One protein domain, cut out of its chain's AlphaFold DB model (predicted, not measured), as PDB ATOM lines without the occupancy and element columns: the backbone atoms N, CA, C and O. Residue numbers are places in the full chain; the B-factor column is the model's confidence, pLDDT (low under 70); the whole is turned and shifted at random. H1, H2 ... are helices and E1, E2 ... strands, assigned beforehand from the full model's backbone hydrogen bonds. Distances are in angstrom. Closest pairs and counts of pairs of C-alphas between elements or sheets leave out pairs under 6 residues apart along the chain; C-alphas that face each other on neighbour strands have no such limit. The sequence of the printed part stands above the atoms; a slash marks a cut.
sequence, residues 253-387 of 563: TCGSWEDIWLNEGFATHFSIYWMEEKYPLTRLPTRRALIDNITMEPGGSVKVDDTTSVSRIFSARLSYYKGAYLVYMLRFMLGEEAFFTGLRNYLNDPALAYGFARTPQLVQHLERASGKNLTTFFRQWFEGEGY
ATOM      1  N   THR A 253     226.185 179.808 180.152       98.56
ATOM      2  CA  THR A 253     226.893 179.481 178.903       98.56
ATOM      3  C   THR A 253     228.249 178.850 179.215       98.56
ATOM      4  O   THR A 253     228.880 179.228 180.203       98.56
ATOM      5  N   CYS A 254     228.748 177.922 178.397       98.44
ATOM      6  CA  CYS A 254     230.142 177.489 178.514       98.44
ATOM      7  C   CYS A 254     231.112 178.686 178.366       98.44
ATOM      8  O   CYS A 254     230.928 179.570 177.536       98.44
ATOM      9  N   GLY A 255     232.148 178.755 179.203       97.81
ATOM     10  CA  GLY A 255     233.146 179.840 179.216       97.81
ATOM     11  C   GLY A 255     234.376 179.574 178.345       97.81
ATOM     12  O   GLY A 255     235.406 180.240 178.498       97.81
ATOM     13  N   SER A 256     234.306 178.524 177.530       97.69
ATOM     14  CA  SER A 256     235.287 178.088 176.540       97.69
ATOM     15  C   SER A 256     234.634 177.011 175.677       97.69
ATOM     16  O   SER A 256     233.886 176.186 176.202       97.69
ATOM     17  N   TRP A 257     234.975 176.944 174.391       98.31
ATOM     18  CA  TRP A 257     234.555 175.830 173.537       98.31
ATOM     19  C   TRP A 257     235.187 174.492 173.960       98.31
ATOM     20  O   TRP A 257     234.655 173.442 173.618       98.31
ATOM     21  N   GLU A 258     236.254 174.513 174.778       98.31
ATOM     22  CA  GLU A 258     236.762 173.332 175.508       98.31
ATOM     23  C   GLU A 258     235.672 172.649 176.354       98.31
ATOM     24  O   GLU A 258     235.692 171.431 176.541       98.31
ATOM     25  N   ASP A 259     234.728 173.449 176.859       98.44
ATOM     26  CA  ASP A 259     233.675 173.073 177.798       98.44
ATOM     27  C   ASP A 259     232.285 172.989 177.130       98.44
ATOM     28  O   ASP A 259     231.275 172.975 177.833       98.44
ATOM     29  N   ILE A 260     232.197 172.909 175.793       98.75
ATOM     30  CA  ILE A 260     230.921 172.888 175.043       98.75
ATOM     31  C   ILE A 260     229.955 171.775 175.490       98.75
ATOM     32  O   ILE A 260     228.742 171.923 175.387       98.75
ATOM     33  N   TRP A 261     230.469 170.691 176.079       98.69
ATOM     34  CA  TRP A 261     229.654 169.619 176.661       98.69
ATOM     35  C   TRP A 261     228.710 170.101 177.780       98.69
ATOM     36  O   TRP A 261     227.683 169.467 178.016       98.69
ATOM     37  N   LEU A 262     229.031 171.211 178.460       98.81
ATOM     38  CA  LEU A 262     228.147 171.835 179.450       98.81
ATOM     39  C   LEU A 262     226.846 172.335 178.820       98.81
ATOM     40  O   LEU A 262     225.827 172.381 179.504       98.81
ATOM     41  N   ASN A 263     226.893 172.697 177.537       98.69
ATOM     42  CA  ASN A 263     225.720 173.018 176.742       98.69
ATOM     43  C   ASN A 263     225.176 171.714 176.130       98.69
ATOM     44  O   ASN A 263     224.097 171.250 176.490       98.69
ATOM     45  N   GLU A 264     225.967 171.082 175.259       98.81
ATOM     46  CA  GLU A 264     225.485 170.051 174.331       98.81
ATOM     47  C   GLU A 264     225.277 168.683 174.965       98.81
ATOM     48  O   GLU A 264     224.296 167.991 174.682       98.81
ATOM     49  N   GLY A 265     226.168 168.291 175.874       98.75
ATOM     50  CA  GLY A 265     226.025 167.053 176.631       98.75
ATOM     51  C   GLY A 265     224.807 167.102 177.550       98.75
ATOM     52  O   GLY A 265     224.091 166.112 177.681       98.75
ATOM     53  N   PHE A 266     224.527 168.263 178.147       98.88
ATOM     54  CA  PHE A 266     223.341 168.472 178.978       98.88
ATOM     55  C   PHE A 266     222.050 168.468 178.161       98.88
ATOM     56  O   PHE A 266     221.128 167.730 178.512       98.88
ATOM     57  N   ALA A 267     221.990 169.232 177.069       98.88
ATOM     58  CA  ALA A 267     220.830 169.257 176.180       98.88
ATOM     59  C   ALA A 267     220.520 167.868 175.600       98.88
ATOM     60  O   ALA A 267     219.382 167.400 175.695       98.88
ATOM     61  N   THR A 268     221.551 167.141 175.162       98.88
ATOM     62  CA  THR A 268     221.417 165.769 174.652       98.88
ATOM     63  C   THR A 268     220.975 164.796 175.748       98.88
ATOM     64  O   THR A 268     220.101 163.961 175.531       98.88
ATOM     65  N   HIS A 269     221.552 164.877 176.953       98.62
ATOM     66  CA  HIS A 269     221.157 164.001 178.057       98.62
ATOM     67  C   HIS A 269     219.691 164.197 178.439       98.62
ATOM     68  O   HIS A 269     218.973 163.221 178.653       98.62
ATOM     69  N   PHE A 270     219.248 165.448 178.556       98.62
ATOM     70  CA  PHE A 270     217.908 165.743 179.041       98.62
ATOM     71  C   PHE A 270     216.826 165.567 177.979       98.62
ATOM     72  O   PHE A 270     215.726 165.160 178.348       98.62
ATOM     73  N   SER A 271     217.144 165.729 176.691       98.31
ATOM     74  CA  SER A 271     216.242 165.301 175.617       98.31
ATOM     75  C   SER A 271     216.031 163.786 175.636       98.31
ATOM     76  O   SER A 271     214.895 163.319 175.591       98.31
ATOM     77  N   ILE A 272     217.095 163.001 175.835       97.38
ATOM     78  CA  ILE A 272     216.987 161.547 176.015       97.38
ATOM     79  C   ILE A 272     216.210 161.215 177.287       97.38
ATOM     80  O   ILE A 272     215.355 160.336 177.268       97.38
ATOM     81  N   TYR A 273     216.470 161.914 178.389       96.50
ATOM     82  CA  TYR A 273     215.786 161.656 179.651       96.50
ATOM     83  C   TYR A 273     214.271 161.876 179.558       96.50
ATOM     84  O   TYR A 273     213.511 161.041 180.046       96.50
ATOM     85  N   TRP A 274     213.835 162.935 178.867       97.12
ATOM     86  CA  TRP A 274     212.427 163.143 178.526       97.12
ATOM     87  C   TRP A 274     211.849 161.944 177.762       97.12
ATOM     88  O   TRP A 274     210.841 161.363 178.172       97.12
ATOM     89  N   MET A 275     212.539 161.513 176.701       96.69
ATOM     90  CA  MET A 275     212.108 160.382 175.876       96.69
ATOM     91  C   MET A 275     212.052 159.068 176.665       96.69
ATOM     92  O   MET A 275     211.151 158.262 176.447       96.69
ATOM     93  N   GLU A 276     212.978 158.836 177.595       94.88
ATOM     94  CA  GLU A 276     212.992 157.640 178.441       94.88
ATOM     95  C   GLU A 276     211.817 157.589 179.419       94.88
ATOM     96  O   GLU A 276     211.283 156.506 179.672       94.88
ATOM     97  N   GLU A 277     211.414 158.732 179.978       94.12
ATOM     98  CA  GLU A 277     210.264 158.795 180.882       94.12
ATOM     99  C   GLU A 277     208.945 158.637 180.131       94.12
ATOM    100  O   GLU A 277     208.054 157.914 180.587       94.12
ATOM    101  N   LYS A 278     208.827 159.269 178.961       95.94
ATOM    102  CA  LYS A 278     207.607 159.220 178.155       95.94
ATOM    103  C   LYS A 278     207.449 157.905 177.389       95.94
ATOM    104  O   LYS A 278     206.341 157.377 177.286       95.94
ATOM    105  N   TYR A 279     208.554 157.330 176.911       96.56
ATOM    106  CA  TYR A 279     208.593 156.084 176.143       96.56
ATOM    107  C   TYR A 279     209.517 155.032 176.786       96.56
ATOM    108  O   TYR A 279     210.537 154.655 176.209       96.56
ATOM    109  N   PRO A 280     209.153 154.437 177.940       96.31
ATOM    110  CA  PRO A 280     210.050 153.551 178.694       96.31
ATOM    111  C   PRO A 280     210.579 152.326 177.931       96.31
ATOM    112  O   PRO A 280     211.614 151.767 178.299       96.31
ATOM    113  N   LEU A 281     209.875 151.893 176.877       96.62
ATOM    114  CA  LEU A 281     210.273 150.767 176.027       96.62
ATOM    115  C   LEU A 281     211.469 151.087 175.116       96.62
ATOM    116  O   LEU A 281     212.188 150.167 174.733       96.62
ATOM    117  N   THR A 282     211.707 152.359 174.779       95.00
ATOM    118  CA  THR A 282     212.834 152.773 173.921       95.00
ATOM    119  C   THR A 282     214.118 153.005 174.714       95.00
ATOM    120  O   THR A 282     215.196 153.043 174.132       95.00
ATOM    121  N   ARG A 283     214.030 153.068 176.047       95.94
ATOM    122  CA  ARG A 283     215.128 153.376 176.973       95.94
ATOM    123  C   ARG A 283     216.411 152.578 176.729       95.94
ATOM    124  O   ARG A 283     217.460 153.163 176.479       95.94
ATOM    125  N   LEU A 284     216.348 151.243 176.777       97.38
ATOM    126  CA  LEU A 284     217.540 150.410 176.562       97.38
ATOM    127  C   LEU A 284     218.050 150.471 175.109       97.38
ATOM    128  O   LEU A 284     219.256 150.653 174.943       97.38
ATOM    129  N   PRO A 285     217.190 150.384 174.067       97.62
ATOM    130  CA  PRO A 285     217.618 150.613 172.685       97.62
ATOM    131  C   PRO A 285     218.334 151.952 172.463       97.62
ATOM    132  O   PRO A 285     219.392 151.971 171.842       97.62
ATOM    133  N   THR A 286     217.809 153.053 173.005       96.19
ATOM    134  CA  THR A 286     218.401 154.392 172.869       96.19
ATOM    135  C   THR A 286     219.761 154.470 173.559       96.19
ATOM    136  O   THR A 286     220.738 154.881 172.937       96.19
ATOM    137  N   ARG A 287     219.875 154.007 174.813       97.12
ATOM    138  CA  ARG A 287     221.165 153.979 175.530       97.12
ATOM    139  C   ARG A 287     222.209 153.132 174.815       97.12
ATOM    140  O   ARG A 287     223.369 153.532 174.756       97.12
ATOM    141  N   ARG A 288     221.800 151.978 174.277       98.00
ATOM    142  CA  ARG A 288     222.670 151.099 173.492       98.00
ATOM    143  C   ARG A 288     223.155 151.804 172.226       98.00
ATOM    144  O   ARG A 288     224.356 151.867 172.022       98.00
ATOM    145  N   ALA A 289     222.259 152.423 171.459       97.81
ATOM    146  CA  ALA A 289     222.632 153.174 170.260       97.81
ATOM    147  C   ALA A 289     223.625 154.314 170.555       97.81
ATOM    148  O   ALA A 289     224.538 154.550 169.764       97.81
ATOM    149  N   LEU A 290     223.487 154.994 171.701       97.56
ATOM    150  CA  LEU A 290     224.470 155.984 172.147       97.56
ATOM    151  C   LEU A 290     225.828 155.351 172.453       97.56
ATOM    152  O   LEU A 290     226.833 155.861 171.963       97.56
ATOM    153  N   ILE A 291     225.866 154.271 173.246       98.69
ATOM    154  CA  ILE A 291     227.115 153.549 173.541       98.69
ATOM    155  C   ILE A 291     227.788 153.157 172.230       98.69
ATOM    156  O   ILE A 291     228.921 153.565 172.020       98.69
ATOM    157  N   ASP A 292     227.072 152.472 171.337       98.56
ATOM    158  CA  ASP A 292     227.625 151.951 170.085       98.56
ATOM    159  C   ASP A 292     228.187 153.081 169.200       98.56
ATOM    160  O   ASP A 292     229.222 152.922 168.552       98.56
ATOM    161  N   ASN A 293     227.550 154.262 169.189       98.38
ATOM    162  CA  ASN A 293     228.094 155.426 168.488       98.38
ATOM    163  C   ASN A 293     229.370 155.953 169.156       98.38
ATOM    164  O   ASN A 293     230.344 156.269 168.478       98.38
ATOM    165  N   ILE A 294     229.385 156.040 170.487       98.69
ATOM    166  CA  ILE A 294     230.554 156.502 171.238       98.69
ATOM    167  C   ILE A 294     231.729 155.531 171.060       98.69
ATOM    168  O   ILE A 294     232.857 155.991 170.869       98.69
ATOM    169  N   THR A 295     231.471 154.222 171.091       98.56
ATOM    170  CA  THR A 295     232.474 153.148 171.067       98.56
ATOM    171  C   THR A 295     232.869 152.688 169.669       98.56
ATOM    172  O   THR A 295     233.743 151.839 169.529       98.56
ATOM    173  N   MET A 296     232.331 153.313 168.616       97.69
ATOM    174  CA  MET A 296     232.759 153.037 167.242       97.69
ATOM    175  C   MET A 296     234.244 153.359 166.982       97.69
ATOM    176  O   MET A 296     234.829 152.836 166.041       97.69
ATOM    177  N   GLU A 297     234.844 154.225 167.806       98.06
ATOM    178  CA  GLU A 297     236.269 154.559 167.785       98.06
ATOM    179  C   GLU A 297     236.869 154.371 169.186       98.06
ATOM    180  O   GLU A 297     236.247 154.772 170.175       98.06
ATOM    181  N   PRO A 298     238.109 153.859 169.304       97.38
ATOM    182  CA  PRO A 298     238.697 153.500 170.595       97.38
ATOM    183  C   PRO A 298     239.078 154.707 171.469       97.38
ATOM    184  O   PRO A 298     239.254 154.543 172.675       97.38
ATOM    185  N   GLY A 299     239.232 155.904 170.888       97.00
ATOM    186  CA  GLY A 299     239.714 157.117 171.563       97.00
ATOM    187  C   GLY A 299     238.725 158.291 171.555       97.00
ATOM    188  O   GLY A 299     237.544 158.143 171.233       97.00
ATOM    189  N   GLY A 300     239.220 159.482 171.892       97.69
ATOM    190  CA  GLY A 300     238.485 160.746 171.951       97.69
ATOM    191  C   GLY A 300     238.000 161.143 173.351       97.69
ATOM    192  O   GLY A 300     237.434 160.331 174.098       97.69
ATOM    193  N   SER A 301     238.209 162.415 173.689       98.19
ATOM    194  CA  SER A 301     237.837 163.068 174.950       98.19
ATOM    195  C   SER A 301     236.553 163.889 174.805       98.19
ATOM    196  O   SER A 301     236.212 164.352 173.714       98.19
ATOM    197  N   VAL A 302     235.848 164.121 175.915       98.75
ATOM    198  CA  VAL A 302     234.741 165.095 175.928       98.75
ATOM    199  C   VAL A 302     235.287 166.520 175.916       98.75
ATOM    200  O   VAL A 302     234.770 167.357 175.181       98.75
ATOM    201  N   LYS A 303     236.369 166.783 176.662       98.69
ATOM    202  CA  LYS A 303     237.091 168.054 176.584       98.69
ATOM    203  C   LYS A 303     237.557 168.285 175.150       98.69
ATOM    204  O   LYS A 303     238.300 167.458 174.615       98.69
ATOM    205  N   VAL A 304     237.138 169.395 174.548       98.69
ATOM    206  CA  VAL A 304     237.597 169.775 173.207       98.69
ATOM    207  C   VAL A 304     239.067 170.180 173.290       98.69
ATOM    208  O   VAL A 304     239.451 171.007 174.111       98.69
ATOM    209  N   ASP A 305     239.885 169.549 172.459       96.81
ATOM    210  CA  ASP A 305     241.334 169.722 172.364       96.81
ATOM    211  C   ASP A 305     241.739 170.751 171.299       96.81
ATOM    212  O   ASP A 305     242.782 171.390 171.424       96.81
ATOM    213  N   ASP A 306     240.890 170.957 170.291       97.69
ATOM    214  CA  ASP A 306     241.053 171.986 169.266       97.69
ATOM    215  C   ASP A 306     239.777 172.826 169.119       97.69
ATOM    216  O   ASP A 306     238.811 172.430 168.463       97.69
ATOM    217  N   THR A 307     239.784 174.022 169.712       96.88
ATOM    218  CA  THR A 307     238.671 174.980 169.622       96.88
ATOM    219  C   THR A 307     238.647 175.752 168.301       96.88
ATOM    220  O   THR A 307     237.737 176.546 168.076       96.88
ATOM    221  N   THR A 308     239.635 175.584 167.422       95.06
ATOM    222  CA  THR A 308     239.622 176.209 166.089       95.06
ATOM    223  C   THR A 308     238.847 175.366 165.076       95.06
ATOM    224  O   THR A 308     238.345 175.890 164.082       95.06
ATOM    225  N   SER A 309     238.677 174.072 165.358       96.56
ATOM    226  CA  SER A 309     237.922 173.141 164.527       96.56
ATOM    227  C   SER A 309     236.450 173.073 164.940       96.56
ATOM    228  O   SER A 309     236.081 172.449 165.935       96.56
ATOM    229  N   VAL A 310     235.572 173.668 164.124       95.31
ATOM    230  CA  VAL A 310     234.110 173.635 164.332       95.31
ATOM    231  C   VAL A 310     233.584 172.197 164.400       95.31
ATOM    232  O   VAL A 310     232.777 171.879 165.267       95.31
ATOM    233  N   SER A 311     234.071 171.292 163.546       96.56
ATOM    234  CA  SER A 311     233.636 169.886 163.563       96.56
ATOM    235  C   SER A 311     234.080 169.137 164.819       96.56
ATOM    236  O   SER A 311     233.421 168.182 165.231       96.56
ATOM    237  N   ARG A 312     235.183 169.561 165.448       97.75
ATOM    238  CA  ARG A 312     235.629 169.004 166.723       97.75
ATOM    239  C   ARG A 312     234.817 169.553 167.891       97.75
ATOM    240  O   ARG A 312     234.448 168.756 168.758       97.75
ATOM    241  N   ILE A 313     234.533 170.861 167.904       98.38
ATOM    242  CA  ILE A 313     233.648 171.491 168.897       98.38
ATOM    243  C   ILE A 313     232.287 170.795 168.870       98.38
ATOM    244  O   ILE A 313     231.832 170.309 169.900       98.38
ATOM    245  N   PHE A 314     231.700 170.635 167.683       97.69
ATOM    246  CA  PHE A 314     230.382 170.027 167.491       97.69
ATOM    247  C   PHE A 314     230.473 168.569 167.029       97.69
ATOM    248  O   PHE A 314     229.764 168.118 166.130       97.69
ATOM    249  N   SER A 315     231.375 167.801 167.646       98.56
ATOM    250  CA  SER A 315     231.468 166.366 167.393       98.56
ATOM    251  C   SER A 315     230.258 165.654 167.995       98.56
ATOM    252  O   SER A 315     230.173 165.525 169.217       98.56
ATOM    253  N   ALA A 316     229.362 165.128 167.153       98.38
ATOM    254  CA  ALA A 316     228.211 164.337 167.604       98.38
ATOM    255  C   ALA A 316     228.631 163.207 168.566       98.38
ATOM    256  O   ALA A 316     228.054 163.036 169.635       98.38
ATOM    257  N   ARG A 317     229.719 162.496 168.243       98.69
ATOM    258  CA  ARG A 317     230.225 161.396 169.074       98.69
ATOM    259  C   ARG A 317     230.724 161.862 170.446       98.69
ATOM    260  O   ARG A 317     230.443 161.215 171.451       98.69
ATOM    261  N   LEU A 318     231.491 162.954 170.497       98.81
ATOM    262  CA  LEU A 318     232.251 163.336 171.694       98.81
ATOM    263  C   LEU A 318     231.581 164.433 172.525       98.81
ATOM    264  O   LEU A 318     231.440 164.278 173.737       98.81
ATOM    265  N   SER A 319     231.152 165.521 171.891       98.75
ATOM    266  CA  SER A 319     230.578 166.681 172.579       98.75
ATOM    267  C   SER A 319     229.121 166.445 172.980       98.75
ATOM    268  O   SER A 319     228.721 166.839 174.074       98.75
ATOM    269  N   TYR A 320     228.366 165.738 172.131       98.81
ATOM    270  CA  TYR A 320     226.953 165.425 172.357       98.81
ATOM    271  C   TYR A 320     226.794 164.076 173.057       98.81
ATOM    272  O   TYR A 320     226.442 164.038 174.230       98.81
ATOM    273  N   TYR A 321     227.092 162.955 172.390       98.81
ATOM    274  CA  TYR A 321     226.765 161.629 172.929       98.81
ATOM    275  C   TYR A 321     227.643 161.230 174.113       98.81
ATOM    276  O   TYR A 321     227.113 160.880 175.168       98.81
ATOM    277  N   LYS A 322     228.976 161.323 173.995       98.88
ATOM    278  CA  LYS A 322     229.862 161.041 175.136       98.88
ATOM    279  C   LYS A 322     229.641 162.062 176.256       98.88
ATOM    280  O   LYS A 322     229.516 161.653 177.407       98.88
ATOM    281  N   GLY A 323     229.481 163.348 175.929       98.81
ATOM    282  CA  GLY A 323     229.076 164.393 176.881       98.81
ATOM    283  C   GLY A 323     227.789 164.052 177.647       98.81
ATOM    284  O   GLY A 323     227.772 164.110 178.876       98.81
ATOM    285  N   ALA A 324     226.742 163.599 176.958       98.88
ATOM    286  CA  ALA A 324     225.490 163.158 177.570       98.88
ATOM    287  C   ALA A 324     225.666 161.922 178.451       98.88
ATOM    288  O   ALA A 324     225.051 161.824 179.514       98.88
ATOM    289  N   TYR A 325     226.537 160.994 178.052       98.75
ATOM    290  CA  TYR A 325     226.843 159.811 178.850       98.75
ATOM    291  C   TYR A 325     227.625 160.141 180.127       98.75
ATOM    292  O   TYR A 325     227.436 159.481 181.147       98.75
ATOM    293  N   LEU A 326     228.449 161.197 180.128       98.75
ATOM    294  CA  LEU A 326     229.045 161.728 181.358       98.75
ATOM    295  C   LEU A 326     227.961 162.218 182.320       98.75
ATOM    296  O   LEU A 326     227.985 161.847 183.492       98.75
ATOM    297  N   VAL A 327     226.992 163.002 181.834       98.75
ATOM    298  CA  VAL A 327     225.846 163.457 182.646       98.75
ATOM    299  C   VAL A 327     225.050 162.256 183.172       98.75
ATOM    300  O   VAL A 327     224.699 162.201 184.353       98.75
ATOM    301  N   TYR A 328     224.853 161.247 182.321       97.81
ATOM    302  CA  TYR A 328     224.181 159.995 182.653       97.81
ATOM    303  C   TYR A 328     224.877 159.240 183.802       97.81
ATOM    304  O   TYR A 328     224.245 158.893 184.805       97.81
ATOM    305  N   MET A 329     226.197 159.060 183.703       98.75
ATOM    306  CA  MET A 329     227.022 158.418 184.730       98.75
ATOM    307  C   MET A 329     227.111 159.246 186.017       98.75
ATOM    308  O   MET A 329     227.062 158.678 187.108       98.75
ATOM    309  N   LEU A 330     227.188 160.578 185.925       98.75
ATOM    310  CA  LEU A 330     227.154 161.461 187.095       98.75
ATOM    311  C   LEU A 330     225.842 161.287 187.863       98.75
ATOM    312  O   LEU A 330     225.866 161.089 189.077       98.75
ATOM    313  N   ARG A 331     224.697 161.275 187.173       98.12
ATOM    314  CA  ARG A 331     223.399 161.039 187.818       98.12
ATOM    315  C   ARG A 331     223.348 159.685 188.528       98.12
ATOM    316  O   ARG A 331     222.874 159.615 189.661       98.12
ATOM    317  N   PHE A 332     223.885 158.635 187.908       97.69
ATOM    318  CA  PHE A 332     224.006 157.317 188.536       97.69
ATOM    319  C   PHE A 332     224.886 157.339 189.795       97.69
ATOM    320  O   PHE A 332     224.486 156.842 190.846       97.69
ATOM    321  N   MET A 333     226.075 157.940 189.712       97.38
ATOM    322  CA  MET A 333     227.048 157.953 190.809       97.38
ATOM    323  C   MET A 333     226.607 158.785 192.011       97.38
ATOM    324  O   MET A 333     226.942 158.442 193.153       97.38
ATOM    325  N   LEU A 334     225.941 159.909 191.752       98.25
ATOM    326  CA  LEU A 334     225.540 160.872 192.771       98.25
ATOM    327  C   LEU A 334     224.173 160.541 193.377       98.25
ATOM    328  O   LEU A 334     223.924 160.893 194.527       98.25
ATOM    329  N   GLY A 335     223.320 159.838 192.629       97.44
ATOM    330  CA  GLY A 335     221.908 159.692 192.950       97.44
ATOM    331  C   GLY A 335     221.110 160.936 192.556       97.44
ATOM    332  O   GLY A 335     221.631 162.050 192.486       97.44
ATOM    333  N   GLU A 336     219.821 160.735 192.293       96.00
ATOM    334  CA  GLU A 336     218.937 161.744 191.702       96.00
ATOM    335  C   GLU A 336     218.833 163.030 192.540       96.00
ATOM    336  O   GLU A 336     219.004 164.131 192.017       96.00
ATOM    337  N   GLU A 337     218.624 162.896 193.852       97.75
ATOM    338  CA  GLU A 337     218.439 164.033 194.762       97.75
ATOM    339  C   GLU A 337     219.664 164.958 194.790       97.75
ATOM    340  O   GLU A 337     219.538 166.173 194.597       97.75
ATOM    341  N   ALA A 338     220.856 164.390 195.000       98.56
ATOM    342  CA  ALA A 338     222.098 165.153 195.054       98.56
ATOM    343  C   ALA A 338     222.455 165.741 193.684       98.56
ATOM    344  O   ALA A 338     222.877 166.896 193.605       98.56
ATOM    345  N   PHE A 339     222.239 164.982 192.605       98.69
ATOM    346  CA  PHE A 339     222.488 165.434 191.240       98.69
ATOM    347  C   PHE A 339     221.656 166.676 190.899       98.69
ATOM    348  O   PHE A 339     222.218 167.735 190.617       98.69
ATOM    349  N   PHE A 340     220.325 166.601 191.010       98.31
ATOM    350  CA  PHE A 340     219.466 167.739 190.681       98.31
ATOM    351  C   PHE A 340     219.630 168.914 191.653       98.31
ATOM    352  O   PHE A 340     219.493 170.068 191.247       98.31
ATOM    353  N   THR A 341     219.967 168.661 192.922       98.62
ATOM    354  CA  THR A 341     220.322 169.735 193.863       98.62
ATOM    355  C   THR A 341     221.589 170.463 193.422       98.62
ATOM    356  O   THR A 341     221.603 171.693 193.396       98.62
ATOM    357  N   GLY A 342     222.623 169.733 192.998       98.69
ATOM    358  CA  GLY A 342     223.836 170.319 192.434       98.69
ATOM    359  C   GLY A 342     223.559 171.148 191.177       98.69
ATOM    360  O   GLY A 342     224.043 172.273 191.079       98.69
ATOM    361  N   LEU A 343     222.715 170.656 190.260       98.81
ATOM    362  CA  LEU A 343     222.333 171.405 189.055       98.81
ATOM    363  C   LEU A 343     221.571 172.694 189.372       98.81
ATOM    364  O   LEU A 343     221.892 173.747 188.824       98.81
ATOM    365  N   ARG A 344     220.594 172.646 190.285       98.69
ATOM    366  CA  ARG A 344     219.864 173.848 190.713       98.69
ATOM    367  C   ARG A 344     220.784 174.863 191.383       98.69
ATOM    368  O   ARG A 344     220.617 176.057 191.155       98.69
ATOM    369  N   ASN A 345     221.754 174.414 192.179       98.75
ATOM    370  CA  ASN A 345     222.740 175.304 192.793       98.75
ATOM    371  C   ASN A 345     223.654 175.939 191.736       98.75
ATOM    372  O   ASN A 345     223.856 177.148 191.767       98.75
ATOM    373  N   TYR A 346     224.123 175.156 190.764       98.88
ATOM    374  CA  TYR A 346     224.920 175.636 189.632       98.88
ATOM    375  C   TYR A 346     224.180 176.692 188.797       98.88
ATOM    376  O   TYR A 346     224.702 177.778 188.561       98.88
ATOM    377  N   LEU A 347     222.929 176.417 188.413       98.75
ATOM    378  CA  LEU A 347     222.104 177.326 187.607       98.75
ATOM    379  C   LEU A 347     221.681 178.605 188.345       98.75
ATOM    380  O   LEU A 347     221.226 179.554 187.701       98.75
ATOM    381  N   ASN A 348     221.757 178.624 189.677       98.19
ATOM    382  CA  ASN A 348     221.376 179.767 190.512       98.19
ATOM    383  C   ASN A 348     222.572 180.442 191.194       98.19
ATOM    384  O   ASN A 348     222.370 181.386 191.957       98.19
ATOM    385  N   ASP A 349     223.799 179.996 190.919       98.62
ATOM    386  CA  ASP A 349     225.007 180.648 191.406       98.62
ATOM    387  C   ASP A 349     225.092 182.068 190.814       98.62
ATOM    388  O   ASP A 349     225.167 182.203 189.590       98.62
ATOM    389  N   PRO A 350     225.102 183.138 191.632       97.94
ATOM    390  CA  PRO A 350     225.172 184.513 191.138       97.94
ATOM    391  C   PRO A 350     226.418 184.823 190.299       97.94
ATOM    392  O   PRO A 350     226.409 185.796 189.551       97.94
ATOM    393  N   ALA A 351     227.488 184.029 190.425       97.69
ATOM    394  CA  ALA A 351     228.686 184.172 189.604       97.69
ATOM    395  C   ALA A 351     228.545 183.542 188.205       97.69
ATOM    396  O   ALA A 351     229.337 183.863 187.321       97.69
ATOM    397  N   LEU A 352     227.572 182.643 188.006       98.31
ATOM    398  CA  LEU A 352     227.402 181.850 186.779       98.31
ATOM    399  C   LEU A 352     226.096 182.169 186.048       98.31
ATOM    400  O   LEU A 352     226.050 182.140 184.818       98.31
ATOM    401  N   ALA A 353     225.029 182.460 186.793       98.12
ATOM    402  CA  ALA A 353     223.713 182.760 186.255       98.12
ATOM    403  C   ALA A 353     223.762 184.003 185.357       98.12
ATOM    404  O   ALA A 353     224.213 185.071 185.762       98.12
ATOM    405  N   TYR A 354     223.270 183.845 184.130       98.06
ATOM    406  CA  TYR A 354     223.369 184.816 183.039       98.06
ATOM    407  C   TYR A 354     224.811 185.191 182.666       98.06
ATOM    408  O   TYR A 354     225.047 186.228 182.056       98.06
ATOM    409  N   GLY A 355     225.773 184.330 182.994       98.00
ATOM    410  CA  GLY A 355     227.193 184.496 182.716       98.00
ATOM    411  C   GLY A 355     227.766 183.276 182.005       98.00
ATOM    412  O   GLY A 355     227.094 182.662 181.165       98.00
ATOM    413  N   PHE A 356     229.010 182.955 182.353       98.12
ATOM    414  CA  PHE A 356     229.775 181.849 181.792       98.12
ATOM    415  C   PHE A 356     230.264 180.904 182.892       98.12
ATOM    416  O   PHE A 356     230.602 181.343 183.992       98.12
ATOM    417  N   ALA A 357     230.374 179.619 182.577       98.31
ATOM    418  CA  ALA A 357     230.919 178.607 183.469       98.31
ATOM    419  C   ALA A 357     231.865 177.664 182.727       98.31
ATOM    420  O   ALA A 357     231.692 177.385 181.545       98.31
ATOM    421  N   ARG A 358     232.864 177.148 183.440       98.44
ATOM    422  CA  ARG A 358     233.721 176.060 182.963       98.44
ATOM    423  C   ARG A 358     233.432 174.804 183.767       98.44
ATOM    424  O   ARG A 358     232.763 174.851 184.805       98.44
ATOM    425  N   THR A 359     233.958 173.673 183.307       98.69
ATOM    426  CA  THR A 359     233.727 172.379 183.960       98.69
ATOM    427  C   THR A 359     233.977 172.409 185.479       98.69
ATOM    428  O   THR A 359     233.099 171.946 186.211       98.69
ATOM    429  N   PRO A 360     235.059 173.022 186.014       98.62
ATOM    430  CA  PRO A 360     235.314 173.041 187.458       98.62
ATOM    431  C   PRO A 360     234.197 173.663 188.309       98.62
ATOM    432  O   PRO A 360     233.984 173.226 189.442       98.62
ATOM    433  N   GLN A 361     233.468 174.659 187.790       98.75
ATOM    434  CA  GLN A 361     232.349 175.262 188.513       98.75
ATOM    435  C   GLN A 361     231.189 174.272 188.670       98.75
ATOM    436  O   GLN A 361     230.661 174.132 189.771       98.75
ATOM    437  N   LEU A 362     230.837 173.529 187.612       98.81
ATOM    438  CA  LEU A 362     229.846 172.452 187.709       98.81
ATOM    439  C   LEU A 362     230.303 171.379 188.707       98.81
ATOM    440  O   LEU A 362     229.525 170.992 189.582       98.81
ATOM    441  N   VAL A 363     231.565 170.935 188.610       98.81
ATOM    442  CA  VAL A 363     232.135 169.926 189.520       98.81
ATOM    443  C   VAL A 363     231.952 170.348 190.972       98.81
ATOM    444  O   VAL A 363     231.387 169.592 191.756       98.81
ATOM    445  N   GLN A 364     232.332 171.578 191.320       98.75
ATOM    446  CA  GLN A 364     232.222 172.081 192.687       98.75
ATOM    447  C   GLN A 364     230.784 172.016 193.231       98.75
ATOM    448  O   GLN A 364     230.583 171.669 194.397       98.75
ATOM    449  N   HIS A 365     229.779 172.346 192.418       98.88
ATOM    450  CA  HIS A 365     228.374 172.286 192.838       98.88
ATOM    451  C   HIS A 365     227.878 170.847 193.019       98.88
ATOM    452  O   HIS A 365     227.182 170.562 193.997       98.88
ATOM    453  N   LEU A 366     228.283 169.927 192.140       98.88
ATOM    454  CA  LEU A 366     227.963 168.502 192.257       98.88
ATOM    455  C   LEU A 366     228.641 167.850 193.475       98.88
ATOM    456  O   LEU A 366     228.001 167.090 194.206       98.88
ATOM    457  N   GLU A 367     229.911 168.163 193.741       98.81
ATOM    458  CA  GLU A 367     230.646 167.660 194.910       98.81
ATOM    459  C   GLU A 367     230.040 168.180 196.218       98.81
ATOM    460  O   GLU A 367     229.827 167.409 197.153       98.81
ATOM    461  N   ARG A 368     229.683 169.472 196.282       98.75
ATOM    462  CA  ARG A 368     229.020 170.061 197.458       98.75
ATOM    463  C   ARG A 368     227.673 169.411 197.757       98.75
ATOM    464  O   ARG A 368     227.362 169.194 198.924       98.75
ATOM    465  N   ALA A 369     226.878 169.116 196.729       98.69
ATOM    466  CA  ALA A 369     225.559 168.515 196.908       98.69
ATOM    467  C   ALA A 369     225.624 167.028 197.287       98.69
ATOM    468  O   ALA A 369     224.768 166.542 198.018       98.69
ATOM    469  N   SER A 370     226.632 166.300 196.798       98.44
ATOM    470  CA  SER A 370     226.732 164.845 196.974       98.44
ATOM    471  C   SER A 370     227.689 164.390 198.074       98.44
ATOM    472  O   SER A 370     227.630 163.234 198.494       98.44
ATOM    473  N   GLY A 371     228.616 165.251 198.501       98.25
ATOM    474  CA  GLY A 371     229.727 164.885 199.383       98.25
ATOM    475  C   GLY A 371     230.760 163.947 198.743       98.25
ATOM    476  O   GLY A 371     231.639 163.446 199.445       98.25
ATOM    477  N   LYS A 372     230.670 163.675 197.432       97.56
ATOM    478  CA  LYS A 372     231.595 162.800 196.694       97.56
ATOM    479  C   LYS A 372     232.684 163.629 196.022       97.56
ATOM    480  O   LYS A 372     232.399 164.697 195.501       97.56
ATOM    481  N   ASN A 373     233.912 163.111 195.995       97.81
ATOM    482  CA  ASN A 373     235.005 163.683 195.207       97.81
ATOM    483  C   ASN A 373     234.932 163.146 193.769       97.81
ATOM    484  O   ASN A 373     234.945 161.932 193.560       97.81
ATOM    485  N   LEU A 374     234.859 164.046 192.791       98.56
ATOM    486  CA  LEU A 374     234.694 163.742 191.370       98.56
ATOM    487  C   LEU A 374     235.989 163.915 190.562       98.56
ATOM    488  O   LEU A 374     235.984 163.714 189.350       98.56
ATOM    489  N   THR A 375     237.115 164.221 191.211       98.31
ATOM    490  CA  THR A 375     238.418 164.439 190.553       98.31
ATOM    491  C   THR A 375     238.798 163.270 189.641       98.31
ATOM    492  O   THR A 375     239.125 163.467 188.473       98.31
ATOM    493  N   THR A 376     238.718 162.034 190.151       97.88
ATOM    494  CA  THR A 376     239.040 160.835 189.364       97.88
ATOM    495  C   THR A 376     238.100 160.671 188.173       97.88
ATOM    496  O   THR A 376     238.570 160.359 187.082       97.88
ATOM    497  N   PHE A 377     236.804 160.943 188.362       98.62
ATOM    498  CA  PHE A 377     235.805 160.847 187.302       98.62
ATOM    499  C   PHE A 377     236.128 161.803 186.149       98.62
ATOM    500  O   PHE A 377     236.249 161.363 185.011       98.62
ATOM    501  N   PHE A 378     236.338 163.092 186.426       98.69
ATOM    502  CA  PHE A 378     236.595 164.075 185.367       98.69
ATOM    503  C   PHE A 378     237.943 163.856 184.674       98.69
ATOM    504  O   PHE A 378     238.020 163.951 183.450       98.69
ATOM    505  N   ARG A 379     238.980 163.447 185.410       98.56
ATOM    506  CA  ARG A 379     240.259 163.064 184.799       98.56
ATOM    507  C   ARG A 379     240.104 161.896 183.816       98.56
ATOM    508  O   ARG A 379     240.734 161.889 182.769       98.56
ATOM    509  N   GLN A 380     239.289 160.893 184.147       98.44
ATOM    510  CA  GLN A 380     239.129 159.692 183.317       98.44
ATOM    511  C   GLN A 380     238.143 159.887 182.160       98.44
ATOM    512  O   GLN A 380     238.397 159.416 181.056       98.44
ATOM    513  N   TRP A 381     237.020 160.559 182.404       98.56
ATOM    514  CA  TRP A 381     235.892 160.584 181.472       98.56
ATOM    515  C   TRP A 381     235.772 161.884 180.676       98.56
ATOM    516  O   TRP A 381     235.303 161.850 179.538       98.56
ATOM    517  N   PHE A 382     236.183 163.019 181.254       98.69
ATOM    518  CA  PHE A 382     236.142 164.319 180.580       98.69
ATOM    519  C   PHE A 382     237.455 164.619 179.852       98.69
ATOM    520  O   PHE A 382     237.435 164.892 178.650       98.69
ATOM    521  N   GLU A 383     238.581 164.534 180.564       98.44
ATOM    522  CA  GLU A 383     239.923 164.765 180.009       98.44
ATOM    523  C   GLU A 383     240.460 163.525 179.288       98.44
ATOM    524  O   GLU A 383     241.015 163.627 178.197       98.44
ATOM    525  N   GLY A 384     240.286 162.356 179.906       98.19
ATOM    526  CA  GLY A 384     240.695 161.073 179.356       98.19
ATOM    527  C   GLY A 384     239.894 160.663 178.122       98.19
ATOM    528  O   GLY A 384     238.781 161.122 177.850       98.19
ATOM    529  N   GLU A 385     240.477 159.746 177.362       98.44
ATOM    530  CA  GLU A 385     239.891 159.222 176.131       98.44
ATOM    531  C   GLU A 385     239.430 157.788 176.326       98.44
ATOM    532  O   GLU A 385     239.840 157.153 177.287       98.44
ATOM    533  N   GLY A 386     238.621 157.271 175.401       97.94
ATOM    534  CA  GLY A 386     238.224 155.861 175.379       97.94
ATOM    535  C   GLY A 386     237.146 155.476 176.394       97.94
ATOM    536  O   GLY A 386     236.389 156.339 176.856       97.94
ATOM    537  N   TYR A 387     237.057 154.172 176.660       98.62
ATOM    538  CA  TYR A 387     236.092 153.503 177.534       98.62
ATOM    539  C   TYR A 387     236.631 152.125 178.002       98.62
ATOM    540  O   TYR A 387     237.577 151.589 177.411       98.62
TER     541      TYR A 387
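What this domain is: This is residues 253 to 387 of the 563 residues of the protein "Aminopeptidase N" of Chitinophagaceae bacterium (UniProt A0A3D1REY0). One long helix, H4, runs through the middle of a compact helical body, and H1 crosses it on one side. H2 folds back from H1 and packs on H4 near the start of H4, while H5 and H6 pack on each other near its far end; H7 runs back beside H4. The printed part has 135 residues, with seven named helices and one short strand in the order H1, H2, H3, H4, H5, E1, H6, H7; the class is mostly helix. The whole is compact, with a radius of gyration of the C-alphas of 14.5 A, and rounded, spanning 39 by 38 by 27 A.

Where its parts are: H4, residues 316 to 334, is the longest helix by residues and measures 25.5 A, from C-alpha 316 at (228.211, 164.337, 167.604) to C-alpha 334 at (225.540, 160.872, 192.771). H1, residues 261 to 278, measures 24.4 A and begins with C-alpha 261 at (229.654, 169.619, 176.661). H2 is residues 283 to 295, 18.3 A, and H5 residues 336 to 348, 18.2 A. H6 is residues 359 to 370, 16.6 A, and H7 residues 375 to 383, 10.7 A. H3, residues 310 to 313, measures 5.1 A, and strand E1, residues 355 to 357, 7.0 A.

How they stand to each other: H4 is the hub, touching H1, H2 and H7. H1 touches it with residues 261 to 269 alone, closest at the C-alphas of Gly 265 and Ala 324, 4.0 A apart, at a steep tilt of 69 degrees, only just short of about perpendicular. H2 touches H4 at a steep tilt of 57 degrees, with C-alphas of Ile 294 and Arg 317 closest at 5.4 A. H1 and H2 form a helical hairpin but only just touch, with 3 pairs of C-alphas within 8 A, the closest Glu 276 and Arg 283 at 5.0 A. H7 only just touches H4, also with 3 pairs, the closest C-alphas being Leu 326 and Trp 381 at 6.9 A; they run opposite ways at a shallow tilt of 17 degrees. H5 and H6 touch at a steep tilt of 47 degrees, opposite ways, closest at the C-alphas of Gly 342 and Leu 366, 4.5 A. H3 touches no helix. E1 pairs with no named strand, but residues 253 to 254 pair in parallel with its residues 356 to 357. Every O i to N i+4 pair is within hydrogen-bond range in H2, H5 and H6, against 13 of 14 in H1, 11 of 15 in H4 and 4 of 5 in H7; H3 is too short for such a pair.

The domain as a whole: The two C-alphas farthest apart, those of Leu 281 and Ala 351, are 40.5 A apart. The printed part has no cut. The link from H2 to H3, residues 296 to 309, is long. The mean pLDDT of the printed part is 98.0, and no printed residue is under 70.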